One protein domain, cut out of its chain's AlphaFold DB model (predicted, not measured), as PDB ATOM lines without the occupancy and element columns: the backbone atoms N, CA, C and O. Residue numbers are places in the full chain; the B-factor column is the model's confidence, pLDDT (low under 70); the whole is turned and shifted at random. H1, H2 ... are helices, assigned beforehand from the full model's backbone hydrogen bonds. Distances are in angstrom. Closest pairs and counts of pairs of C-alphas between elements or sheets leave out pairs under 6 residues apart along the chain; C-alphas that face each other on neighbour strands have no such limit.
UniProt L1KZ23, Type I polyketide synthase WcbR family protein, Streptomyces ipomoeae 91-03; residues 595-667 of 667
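What this domain is: This is residues 595 to 667 of the 667 residues of the protein "Type I polyketide synthase WcbR family protein" of Streptomyces ipomoeae 91-03 (UniProt L1KZ23). Two helical hairpins stand side by side, H1 with H2 and H4 with H5, and the short helix H3 joins them across one end. H1 and H2 lie side by side and run opposite ways, their lines only 10 degrees apart, while H4 and H5 slant against them; H4 packs on H1, and H5 folds back along H4 toward H3. The printed part has 73 residues with five named helices in the order H1, H2, H3, H4, H5 and no named strand, and its class is all helix. H1, H2 and H4 make an up-and-down bundle, each running against the one before it in the chain. The whole is compact, with a radius of gyration of the C-alphas of 10.9 A, and only just elongated, spanning 37 by 24 by 17 A.

Where its parts are: H1 is residues 596 to 612, beginning at C-alpha 596 (74.907, -13.831, 5.069), and measures 24.4 A from first to last C-alpha. H2, residues 616 to 629, measures 20.1 A. H3 is residues 631 to 636, 8.8 A long. H4, residues 638 to 649, begins at C-alpha 638 (87.272, -1.845, -0.032) and measures 16.7 A. H5, residues 656 to 665, measures 14.3 A and ends at C-alpha 665 (90.256, -4.888, 8.988).

How they stand to each other: H1 and H2 form a hairpin and touch, at a shallow tilt of 10 degrees, opposite ways; their closest C-alphas, of Ala 607 and Ala 619, are 4.1 A apart. H1 touches H3 with residues 597 to 604 alone, at a steep tilt of 54 degrees, the closest C-alphas being those of Gly 600 and Thr 634, 6.8 A apart. H1 touches H4 with residues 604 to 611 alone, the same way, at a shallow tilt of 34.8 degrees, only just short of steep; the closest C-alphas, of Arg 608 and Thr 643, are 5.9 A apart. H2 touches H3 with residues 623 to 627 alone, the closest C-alphas being those of Arg 627 and Thr 634, 5.6 A apart. H2 and H5 are close but not clearly touching, with the C-alphas of Leu 620 and Leu 658 the closest at 7.2 A. H3 touches H5, where the closest C-alphas, of Arg 635 and Cys 665, are 4.7 A apart. H4 and H5 form a hairpin and touch, opposite ways, at a shallow tilt of 33 degrees, only just short of steep; their closest C-alphas, of Val 644 and Ala 662, are 6.3 A apart. H1 and H5 are apart. In H2, H3, H4 and H5 every O i to N i+4 pair is within hydrogen-bond range; in H1, 12 of 13 are.

The domain as a whole: The two C-alphas farthest apart, those of Pro 595 and Ser 652, are 37.1 A apart. The printed part has no cut and ends at Val 667, the chain's last residue. The links H1 to H2, H2 to H3 and H3 to H4 are tight, and H4 to H5, with 6 residues, is short. The mean pLDDT of the printed part is 92.2, and no printed residue is under 70.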
ATOM      1  N   PRO A 595      70.881 -14.875   2.786       95.75
ATOM      2  CA  PRO A 595      72.301 -15.169   2.609       95.75
ATOM      3  C   PRO A 595      73.201 -14.156   3.317       95.75
ATOM      4  O   PRO A 595      73.137 -12.951   3.048       95.75
ATOM      5  N   GLU A 596      74.060 -14.650   4.203       96.19
ATOM      6  CA  GLU A 596      74.907 -13.831   5.069       96.19
ATOM      7  C   GLU A 596      75.859 -12.949   4.256       96.19
ATOM      8  O   GLU A 596      76.010 -11.763   4.548       96.19
ATOM      9  N   ALA A 597      76.397 -13.471   3.150       94.62
ATOM     10  CA  ALA A 597      77.217 -12.719   2.205       94.62
ATOM     11  C   ALA A 597      76.474 -11.518   1.591       94.62
ATOM     12  O   ALA A 597      77.089 -10.492   1.294       94.62
ATOM     13  N   ARG A 598      75.151 -11.609   1.387       95.75
ATOM     14  CA  ARG A 598      74.348 -10.486   0.877       95.75
ATOM     15  C   ARG A 598      73.926  -9.540   1.999       95.75
ATOM     16  O   ARG A 598      73.957  -8.324   1.803       95.75
ATOM     17  N   ALA A 599      73.588 -10.077   3.170       97.00
ATOM     18  CA  ALA A 599      73.309  -9.293   4.370       97.00
ATOM     19  C   ALA A 599      74.518  -8.431   4.777       97.00
ATOM     20  O   ALA A 599      74.357  -7.244   5.060       97.00
ATOM     21  N   GLY A 600      75.727  -8.996   4.746       96.44
ATOM     22  CA  GLY A 600      76.984  -8.291   5.001       96.44
ATOM     23  C   GLY A 600      77.159  -7.094   4.073       96.44
ATOM     24  O   GLY A 600      77.325  -5.968   4.541       96.44
ATOM     25  N   HIS A 601      76.995  -7.304   2.765       94.50
ATOM     26  CA  HIS A 601      77.058  -6.227   1.776       94.50
ATOM     27  C   HIS A 601      76.031  -5.110   2.034       94.50
ATOM     28  O   HIS A 601      76.363  -3.932   1.910       94.50
ATOM     29  N   TYR A 602      74.797  -5.455   2.428       97.12
ATOM     30  CA  TYR A 602      73.790  -4.461   2.820       97.12
ATOM     31  C   TYR A 602      74.272  -3.594   3.990       97.12
ATOM     32  O   TYR A 602      74.164  -2.368   3.925       97.12
ATOM     33  N   TRP A 603      74.832  -4.207   5.036       98.12
ATOM     34  CA  TRP A 603      75.347  -3.475   6.193       98.12
ATOM     35  C   TRP A 603      76.546  -2.591   5.839       98.12
ATOM     36  O   TRP A 603      76.618  -1.459   6.312       98.12
ATOM     37  N   VAL A 604      77.437  -3.049   4.956       96.25
ATOM     38  CA  VAL A 604      78.560  -2.243   4.449       96.25
ATOM     39  C   VAL A 604      78.069  -1.026   3.657       96.25
ATOM     40  O   VAL A 604      78.520   0.095   3.897       96.25
ATOM     41  N   ASP A 605      77.120  -1.212   2.737       94.06
ATOM     42  CA  ASP A 605      76.548  -0.107   1.958       94.06
ATOM     43  C   ASP A 605      75.789   0.891   2.844       94.06
ATOM     44  O   ASP A 605      75.856   2.106   2.630       94.06
ATOM     45  N   ARG A 606      75.089   0.388   3.864       96.94
ATOM     46  CA  ARG A 606      74.398   1.216   4.848       96.94
ATOM     47  C   ARG A 606      75.379   2.020   5.705       96.94
ATOM     48  O   ARG A 606      75.190   3.229   5.820       96.94
ATOM     49  N   ALA A 607      76.440   1.394   6.218       96.19
ATOM     50  CA  ALA A 607      77.485   2.066   6.992       96.19
ATOM     51  C   ALA A 607      78.151   3.197   6.196       96.19
ATOM     52  O   ALA A 607      78.393   4.287   6.724       96.19
ATOM     53  N   ARG A 608      78.388   2.969   4.896       92.00
ATOM     54  CA  ARG A 608      78.865   4.011   3.981       92.00
ATOM     55  C   ARG A 608      77.890   5.193   3.954       92.00
ATOM     56  O   ARG A 608      78.302   6.326   4.180       92.00
ATOM     57  N   ALA A 609      76.599   4.954   3.720       92.56
ATOM     58  CA  ALA A 609      75.595   6.023   3.677       92.56
ATOM     59  C   ALA A 609      75.405   6.749   5.031       92.56
ATOM     60  O   ALA A 609      75.197   7.963   5.055       92.56
ATOM     61  N   GLU A 610      75.506   6.038   6.157       95.31
ATOM     62  CA  GLU A 610      75.475   6.610   7.514       95.31
ATOM     63  C   GLU A 610      76.677   7.531   7.754       95.31
ATOM     64  O   GLU A 610      76.501   8.673   8.186       95.31
ATOM     65  N   THR A 611      77.875   7.100   7.358       90.94
ATOM     66  CA  THR A 611      79.099   7.915   7.439       90.94
ATOM     67  C   THR A 611      78.938   9.233   6.681       90.94
ATOM     68  O   THR A 611      79.213  10.302   7.220       90.94
ATOM     69  N   TRP A 612      78.374   9.185   5.473       84.88
ATOM     70  CA  TRP A 612      78.123  10.371   4.647       84.88
ATOM     71  C   TRP A 612      77.024  11.309   5.150       84.88
ATOM     72  O   TRP A 612      76.920  12.444   4.688       84.88
ATOM     73  N   THR A 613      76.200  10.853   6.088       89.75
ATOM     74  CA  THR A 613      75.170  11.677   6.736       89.75
ATOM     75  C   THR A 613      75.563  12.072   8.159       89.75
ATOM     76  O   THR A 613      74.702  12.462   8.945       89.75
ATOM     77  N   ALA A 614      76.864  11.987   8.477       88.56
ATOM     78  CA  ALA A 614      77.452  12.276   9.784       88.56
ATOM     79  C   ALA A 614      76.890  11.417  10.936       88.56
ATOM     80  O   ALA A 614      76.980  11.787  12.106       88.56
ATOM     81  N   ARG A 615      76.337  10.238  10.624       93.31
ATOM     82  CA  ARG A 615      75.836   9.260  11.602       93.31
ATOM     83  C   ARG A 615      76.930   8.253  11.947       93.31
ATOM     84  O   ARG A 615      76.833   7.071  11.640       93.31
ATOM     85  N   HIS A 616      78.023   8.747  12.525       92.81
ATOM     86  CA  HIS A 616      79.247   7.960  12.712       92.81
ATOM     87  C   HIS A 616      79.097   6.782  13.689       92.81
ATOM     88  O   HIS A 616      79.807   5.795  13.534       92.81
ATOM     89  N   GLU A 617      78.220   6.886  14.694       93.25
ATOM     90  CA  GLU A 617      77.933   5.779  15.621       93.25
ATOM     91  C   GLU A 617      77.090   4.694  14.938       93.25
ATOM     92  O   GLU A 617      77.480   3.529  14.950       93.25
ATOM     93  N   ASP A 618      76.017   5.080  14.234       96.50
ATOM     94  CA  ASP A 618      75.207   4.155  13.428       96.50
ATOM     95  C   ASP A 618      76.076   3.414  12.397       96.50
ATOM     96  O   ASP A 618      75.952   2.203  12.227       96.50
ATOM     97  N   ALA A 619      77.010   4.127  11.751       96.06
ATOM     98  CA  ALA A 619      77.932   3.534  10.790       96.06
ATOM     99  C   ALA A 619      78.825   2.458  11.424       96.06
ATOM    100  O   ALA A 619      79.017   1.397  10.828       96.06
ATOM    101  N   LEU A 620      79.354   2.705  12.628       96.25
ATOM    102  CA  LEU A 620      80.156   1.722  13.357       96.25
ATOM    103  C   LEU A 620      79.308   0.514  13.785       96.25
ATOM    104  O   LEU A 620      79.768  -0.621  13.668       96.25
ATOM    105  N   GLU A 621      78.055   0.729  14.195       97.50
ATOM    106  CA  GLU A 621      77.119  -0.360  14.497       97.50
ATOM    107  C   GLU A 621      76.811  -1.206  13.250       97.50
ATOM    108  O   GLU A 621      76.848  -2.437  13.301       97.50
ATOM    109  N   SER A 622      76.559  -0.569  12.104       98.19
ATOM    110  CA  SER A 622      76.369  -1.253  10.824       98.19
ATOM    111  C   SER A 622      77.618  -2.050  10.422       98.19
ATOM    112  O   SER A 622      77.493  -3.205  10.020       98.19
ATOM    113  N   LEU A 623      78.829  -1.506  10.597       98.19
ATOM    114  CA  LEU A 623      80.077  -2.248  10.373       98.19
ATOM    115  C   LEU A 623      80.228  -3.443  11.325       98.19
ATOM    116  O   LEU A 623      80.626  -4.524  10.891       98.19
ATOM    117  N   ALA A 624      79.871  -3.291  12.601       98.06
ATOM    118  CA  ALA A 624      79.883  -4.389  13.565       98.06
ATOM    119  C   ALA A 624      78.896  -5.502  13.170       98.06
ATOM    120  O   ALA A 624      79.229  -6.686  13.250       98.06
ATOM    121  N   ARG A 625      77.707  -5.139  12.668       97.94
ATOM    122  CA  ARG A 625      76.741  -6.097  12.106       97.94
ATOM    123  C   ARG A 625      77.294  -6.790  10.863       97.94
ATOM    124  O   ARG A 625      77.171  -8.007  10.777       97.94
ATOM    125  N   ALA A 626      77.950  -6.060   9.958       98.00
ATOM    126  CA  ALA A 626      78.616  -6.634   8.786       98.00
ATOM    127  C   ALA A 626      79.690  -7.660   9.191       98.00
ATOM    128  O   ALA A 626      79.656  -8.798   8.726       98.00
ATOM    129  N   ARG A 627      80.573  -7.297  10.135       97.62
ATOM    130  CA  ARG A 627      81.608  -8.187  10.692       97.62
ATOM    131  C   ARG A 627      81.003  -9.436  11.326       97.62
ATOM    132  O   ARG A 627      81.575 -10.509  11.187       97.62
ATOM    133  N   LYS A 628      79.868  -9.307  12.015       96.88
ATOM    134  CA  LYS A 628      79.193 -10.439  12.659       96.88
ATOM    135  C   LYS A 628      78.617 -11.430  11.648       96.88
ATOM    136  O   LYS A 628      78.726 -12.624  11.883       96.88
ATOM    137  N   VAL A 629      77.972 -10.944  10.584       96.50
ATOM    138  CA  VAL A 629      77.281 -11.822   9.621       96.50
ATOM    139  C   VAL A 629      78.207 -12.346   8.529       96.50
ATOM    140  O   VAL A 629      78.064 -13.480   8.123       96.50
ATOM    141  N   ALA A 630      79.160 -11.546   8.053       96.50
ATOM    142  CA  ALA A 630      80.055 -11.919   6.960       96.50
ATOM    143  C   ALA A 630      81.478 -11.421   7.263       96.50
ATOM    144  O   ALA A 630      81.939 -10.446   6.652       96.50
ATOM    145  N   PRO A 631      82.179 -12.031   8.238       95.25
ATOM    146  CA  PRO A 631      83.461 -11.537   8.734       95.25
ATOM    147  C   PRO A 631      84.524 -11.469   7.640       95.25
ATOM    148  O   PRO A 631      85.156 -10.426   7.483       95.25
ATOM    149  N   GLN A 632      84.692 -12.535   6.851       92.75
ATOM    150  CA  GLN A 632      85.716 -12.587   5.806       92.75
ATOM    151  C   GLN A 632      85.432 -11.552   4.709       92.75
ATOM    152  O   GLN A 632      86.294 -10.738   4.391       92.75
ATOM    153  N   GLN A 633      84.190 -11.485   4.210       93.69
ATOM    154  CA  GLN A 633      83.792 -10.467   3.232       93.69
ATOM    155  C   GLN A 633      84.050  -9.046   3.756       93.69
ATOM    156  O   GLN A 633      84.642  -8.228   3.063       93.69
ATOM    157  N   THR A 634      83.630  -8.756   4.990       95.81
ATOM    158  CA  THR A 634      83.746  -7.419   5.591       95.81
ATOM    159  C   THR A 634      85.208  -7.009   5.772       95.81
ATOM    160  O   THR A 634      85.558  -5.860   5.511       95.81
ATOM    161  N   ARG A 635      86.073  -7.947   6.171       92.69
ATOM    162  CA  ARG A 635      87.509  -7.726   6.403       92.69
ATOM    163  C   ARG A 635      88.241  -7.251   5.146       92.69
ATOM    164  O   ARG A 635      89.070  -6.349   5.239       92.69
ATOM    165  N   TYR A 636      87.900  -7.816   3.986       91.94
ATOM    166  CA  TYR A 636      88.554  -7.542   2.700       91.94
ATOM    167  C   TYR A 636      87.791  -6.559   1.798       91.94
ATOM    168  O   TYR A 636      88.224  -6.270   0.680       91.94
ATOM    169  N   HIS A 637      86.662  -6.011   2.258       92.62
ATOM    170  CA  HIS A 637      85.840  -5.139   1.425       92.62
ATOM    171  C   HIS A 637      86.425  -3.714   1.331       92.62
ATOM    172  O   HIS A 637      86.560  -3.034   2.354       92.62
ATOM    173  N   PRO A 638      86.647  -3.161   0.124       89.88
ATOM    174  CA  PRO A 638      87.272  -1.845  -0.032       89.88
ATOM    175  C   PRO A 638      86.418  -0.703   0.525       89.88
ATOM    176  O   PRO A 638      86.925   0.252   1.109       89.88
ATOM    177  N   GLY A 639      85.093  -0.833   0.430       89.38
ATOM    178  CA  GLY A 639      84.165   0.102   1.064       89.38
ATOM    179  C   GLY A 639      84.256   0.120   2.595       89.38
ATOM    180  O   GLY A 639      83.992   1.164   3.185       89.38
ATOM    181  N   VAL A 640      84.651  -0.985   3.243       93.50
ATOM    182  CA  VAL A 640      84.847  -1.027   4.703       93.50
ATOM    183  C   VAL A 640      86.110  -0.269   5.067       93.50
ATOM    184  O   VAL A 640      86.052   0.611   5.920       93.50
ATOM    185  N   HIS A 641      87.211  -0.534   4.363       91.19
ATOM    186  CA  HIS A 641      88.487   0.145   4.581       91.19
ATOM    187  C   HIS A 641      88.350   1.663   4.457       91.19
ATOM    188  O   HIS A 641      88.735   2.415   5.350       91.19
ATOM    189  N   GLU A 642      87.693   2.115   3.391       86.75
ATOM    190  CA  GLU A 642      87.433   3.535   3.162       86.75
ATOM    191  C   GLU A 642      86.497   4.155   4.216       86.75
ATOM    192  O   GLU A 642      86.708   5.294   4.648       86.75
ATOM    193  N   THR A 643      85.475   3.415   4.658       90.12
ATOM    194  CA  THR A 643      84.544   3.877   5.701       90.12
ATOM    195  C   THR A 643      85.262   4.011   7.045       90.12
ATOM    196  O   THR A 643      85.183   5.062   7.674       90.12
ATOM    197  N   VAL A 644      86.034   3.002   7.453       91.81
ATOM    198  CA  VAL A 644      86.816   3.009   8.698       91.81
ATOM    199  C   VAL A 644      87.855   4.129   8.687       91.81
ATOM    200  O   VAL A 644      87.921   4.907   9.639       91.81
ATOM    201  N   ALA A 645      88.601   4.290   7.591       86.50
ATOM    202  CA  ALA A 645      89.573   5.372   7.448       86.50
ATOM    203  C   ALA A 645      88.910   6.757   7.576       86.50
ATOM    204  O   ALA A 645      89.475   7.682   8.162       86.50
ATOM    205  N   THR A 646      87.687   6.903   7.062       84.38
ATOM    206  CA  THR A 646      86.904   8.142   7.184       84.38
ATOM    207  C   THR A 646      86.443   8.383   8.621       84.38
ATOM    208  O   THR A 646      86.599   9.495   9.126       84.38
ATOM    209  N   LEU A 647      85.953   7.351   9.313       88.00
ATOM    210  CA  LEU A 647      85.564   7.444  10.724       88.00
ATOM    211  C   LEU A 647      86.749   7.808  11.631       88.00
ATOM    212  O   LEU A 647      86.573   8.594  12.563       88.00
ATOM    213  N   LEU A 648      87.949   7.284  11.348       87.50
ATOM    214  CA  LEU A 648      89.179   7.626  12.068       87.50
ATOM    215  C   LEU A 648      89.565   9.096  11.866       87.50
ATOM    216  O   LEU A 648      89.856   9.785  12.840       87.50
ATOM    217  N   ARG A 649      89.514   9.607  10.628       82.38
ATOM    218  CA  ARG A 649      89.829  11.018  10.323       82.38
ATOM    219  C   ARG A 649      88.823  12.005  10.911       82.38
ATOM    220  O   ARG A 649      89.199  13.111  11.287       82.38
ATOM    221  N   ALA A 650      87.552  11.620  10.992       81.75
ATOM    222  CA  ALA A 650      86.494  12.483  11.510       81.75
ATOM    223  C   ALA A 650      86.582  12.723  13.030       81.75
ATOM    224  O   ALA A 650      85.859  13.573  13.554       81.75
ATOM    225  N   ARG A 651      87.433  11.982  13.758       79.56
ATOM    226  CA  ARG A 651      87.538  12.036  15.222       79.56
ATOM    227  C   ARG A 651      88.960  12.403  15.641       79.56
ATOM    228  O   ARG A 651      89.913  11.730  15.277       79.56
ATOM    229  N   SER A 652      89.106  13.409  16.503       73.12
ATOM    230  CA  SER A 652      90.403  13.730  17.123       73.12
ATOM    231  C   SER A 652      90.896  12.625  18.069       73.12
ATOM    232  O   SER A 652      92.099  12.461  18.259       73.12
ATOM    233  N   LYS A 653      89.964  11.855  18.650       84.00
ATOM    234  CA  LYS A 653      90.227  10.670  19.470       84.00
ATOM    235  C   LYS A 653      89.252   9.556  19.080       84.00
ATOM    236  O   LYS A 653      88.054   9.661  19.343       84.00
ATOM    237  N   ALA A 654      89.759   8.511  18.434       85.19
ATOM    238  CA  ALA A 654      88.965   7.339  18.073       85.19
ATOM    239  C   ALA A 654      88.515   6.561  19.327       85.19
ATOM    240  O   ALA A 654      89.239   6.510  20.325       85.19
ATOM    241  N   SER A 655      87.313   5.974  19.284       89.94
ATOM    242  CA  SER A 655      86.831   5.064  20.331       89.94
ATOM    243  C   SER A 655      87.635   3.759  20.328       89.94
ATOM    244  O   SER A 655      88.243   3.406  19.315       89.94
ATOM    245  N   GLY A 656      87.627   3.033  21.452       91.19
ATOM    246  CA  GLY A 656      88.259   1.710  21.544       91.19
ATOM    247  C   GLY A 656      87.726   0.755  20.477       91.19
ATOM    248  O   GLY A 656      88.513   0.176  19.738       91.19
ATOM    249  N   ASP A 657      86.404   0.707  20.316       92.38
ATOM    250  CA  ASP A 657      85.724  -0.147  19.336       92.38
ATOM    251  C   ASP A 657      86.130   0.171  17.889       92.38
ATOM    252  O   ASP A 657      86.353  -0.734  17.088       92.38
ATOM    253  N   LEU A 658      86.281   1.459  17.542       92.81
ATOM    254  CA  LEU A 658      86.725   1.863  16.206       92.81
ATOM    255  C   LEU A 658      88.188   1.472  15.959       92.81
ATOM    256  O   LEU A 658      88.515   1.022  14.864       92.81
ATOM    257  N   LEU A 659      89.060   1.625  16.960       92.62
ATOM    258  CA  LEU A 659      90.461   1.205  16.864       92.62
ATOM    259  C   LEU A 659      90.592  -0.318  16.775       92.62
ATOM    260  O   LEU A 659      91.413  -0.815  16.009       92.62
ATOM    261  N   GLU A 660      89.783  -1.066  17.526       94.06
ATOM    262  CA  GLU A 660      89.734  -2.526  17.434       94.06
ATOM    263  C   GLU A 660      89.281  -2.962  16.037       94.06
ATOM    264  O   GLU A 660      89.930  -3.803  15.413       94.06
ATOM    265  N   PHE A 661      88.213  -2.352  15.515       95.19
ATOM    266  CA  PHE A 661      87.720  -2.651  14.177       95.19
ATOM    267  C   PHE A 661      88.757  -2.310  13.100       95.19
ATOM    268  O   PHE A 661      88.980  -3.122  12.205       95.19
ATOM    269  N   ALA A 662      89.415  -1.150  13.200       92.25
ATOM    270  CA  ALA A 662      90.458  -0.723  12.268       92.25
ATOM    271  C   ALA A 662      91.649  -1.686  12.255       92.25
ATOM    272  O   ALA A 662      92.034  -2.175  11.195       92.25
ATOM    273  N   ASN A 663      92.147  -2.068  13.434       90.44
ATOM    274  CA  ASN A 663      93.196  -3.079  13.552       90.44
ATOM    275  C   ASN A 663      92.758  -4.428  12.970       90.44
ATOM    276  O   ASN A 663      93.556  -5.112  12.332       90.44
ATOM    277  N   TRP A 664      91.495  -4.812  13.177       92.75
ATOM    278  CA  TRP A 664      90.950  -6.037  12.612       92.75
ATOM    279  C   TRP A 664      90.913  -5.971  11.081       92.75
ATOM    280  O   TRP A 664      91.464  -6.865  10.451       92.75
ATOM    281  N   CYS A 665      90.331  -4.947  10.454       90.69
ATOM    282  CA  CYS A 665      90.256  -4.888   8.988       90.69
ATOM    283  C   CYS A 665      91.566  -4.460   8.308       90.69
ATOM    284  O   CYS A 665      91.701  -4.677   7.108       90.69
ATOM    285  N   GLY A 666      92.543  -3.933   9.049       87.00
ATOM    286  CA  GLY A 666      93.868  -3.595   8.529       87.00
ATOM    287  C   GLY A 666      94.083  -2.132   8.144       87.00
ATOM    288  O   GLY A 666      94.965  -1.871   7.327       87.00
ATOM    289  N   VAL A 667      93.294  -1.213   8.710       84.81
ATOM    290  CA  VAL A 667      93.317   0.239   8.430       84.81
ATOM    291  C   VAL A 667      94.098   1.014   9.484       84.81
ATOM    292  O   VAL A 667      93.891   0.744  10.689       84.81
TER     293      VAL A 667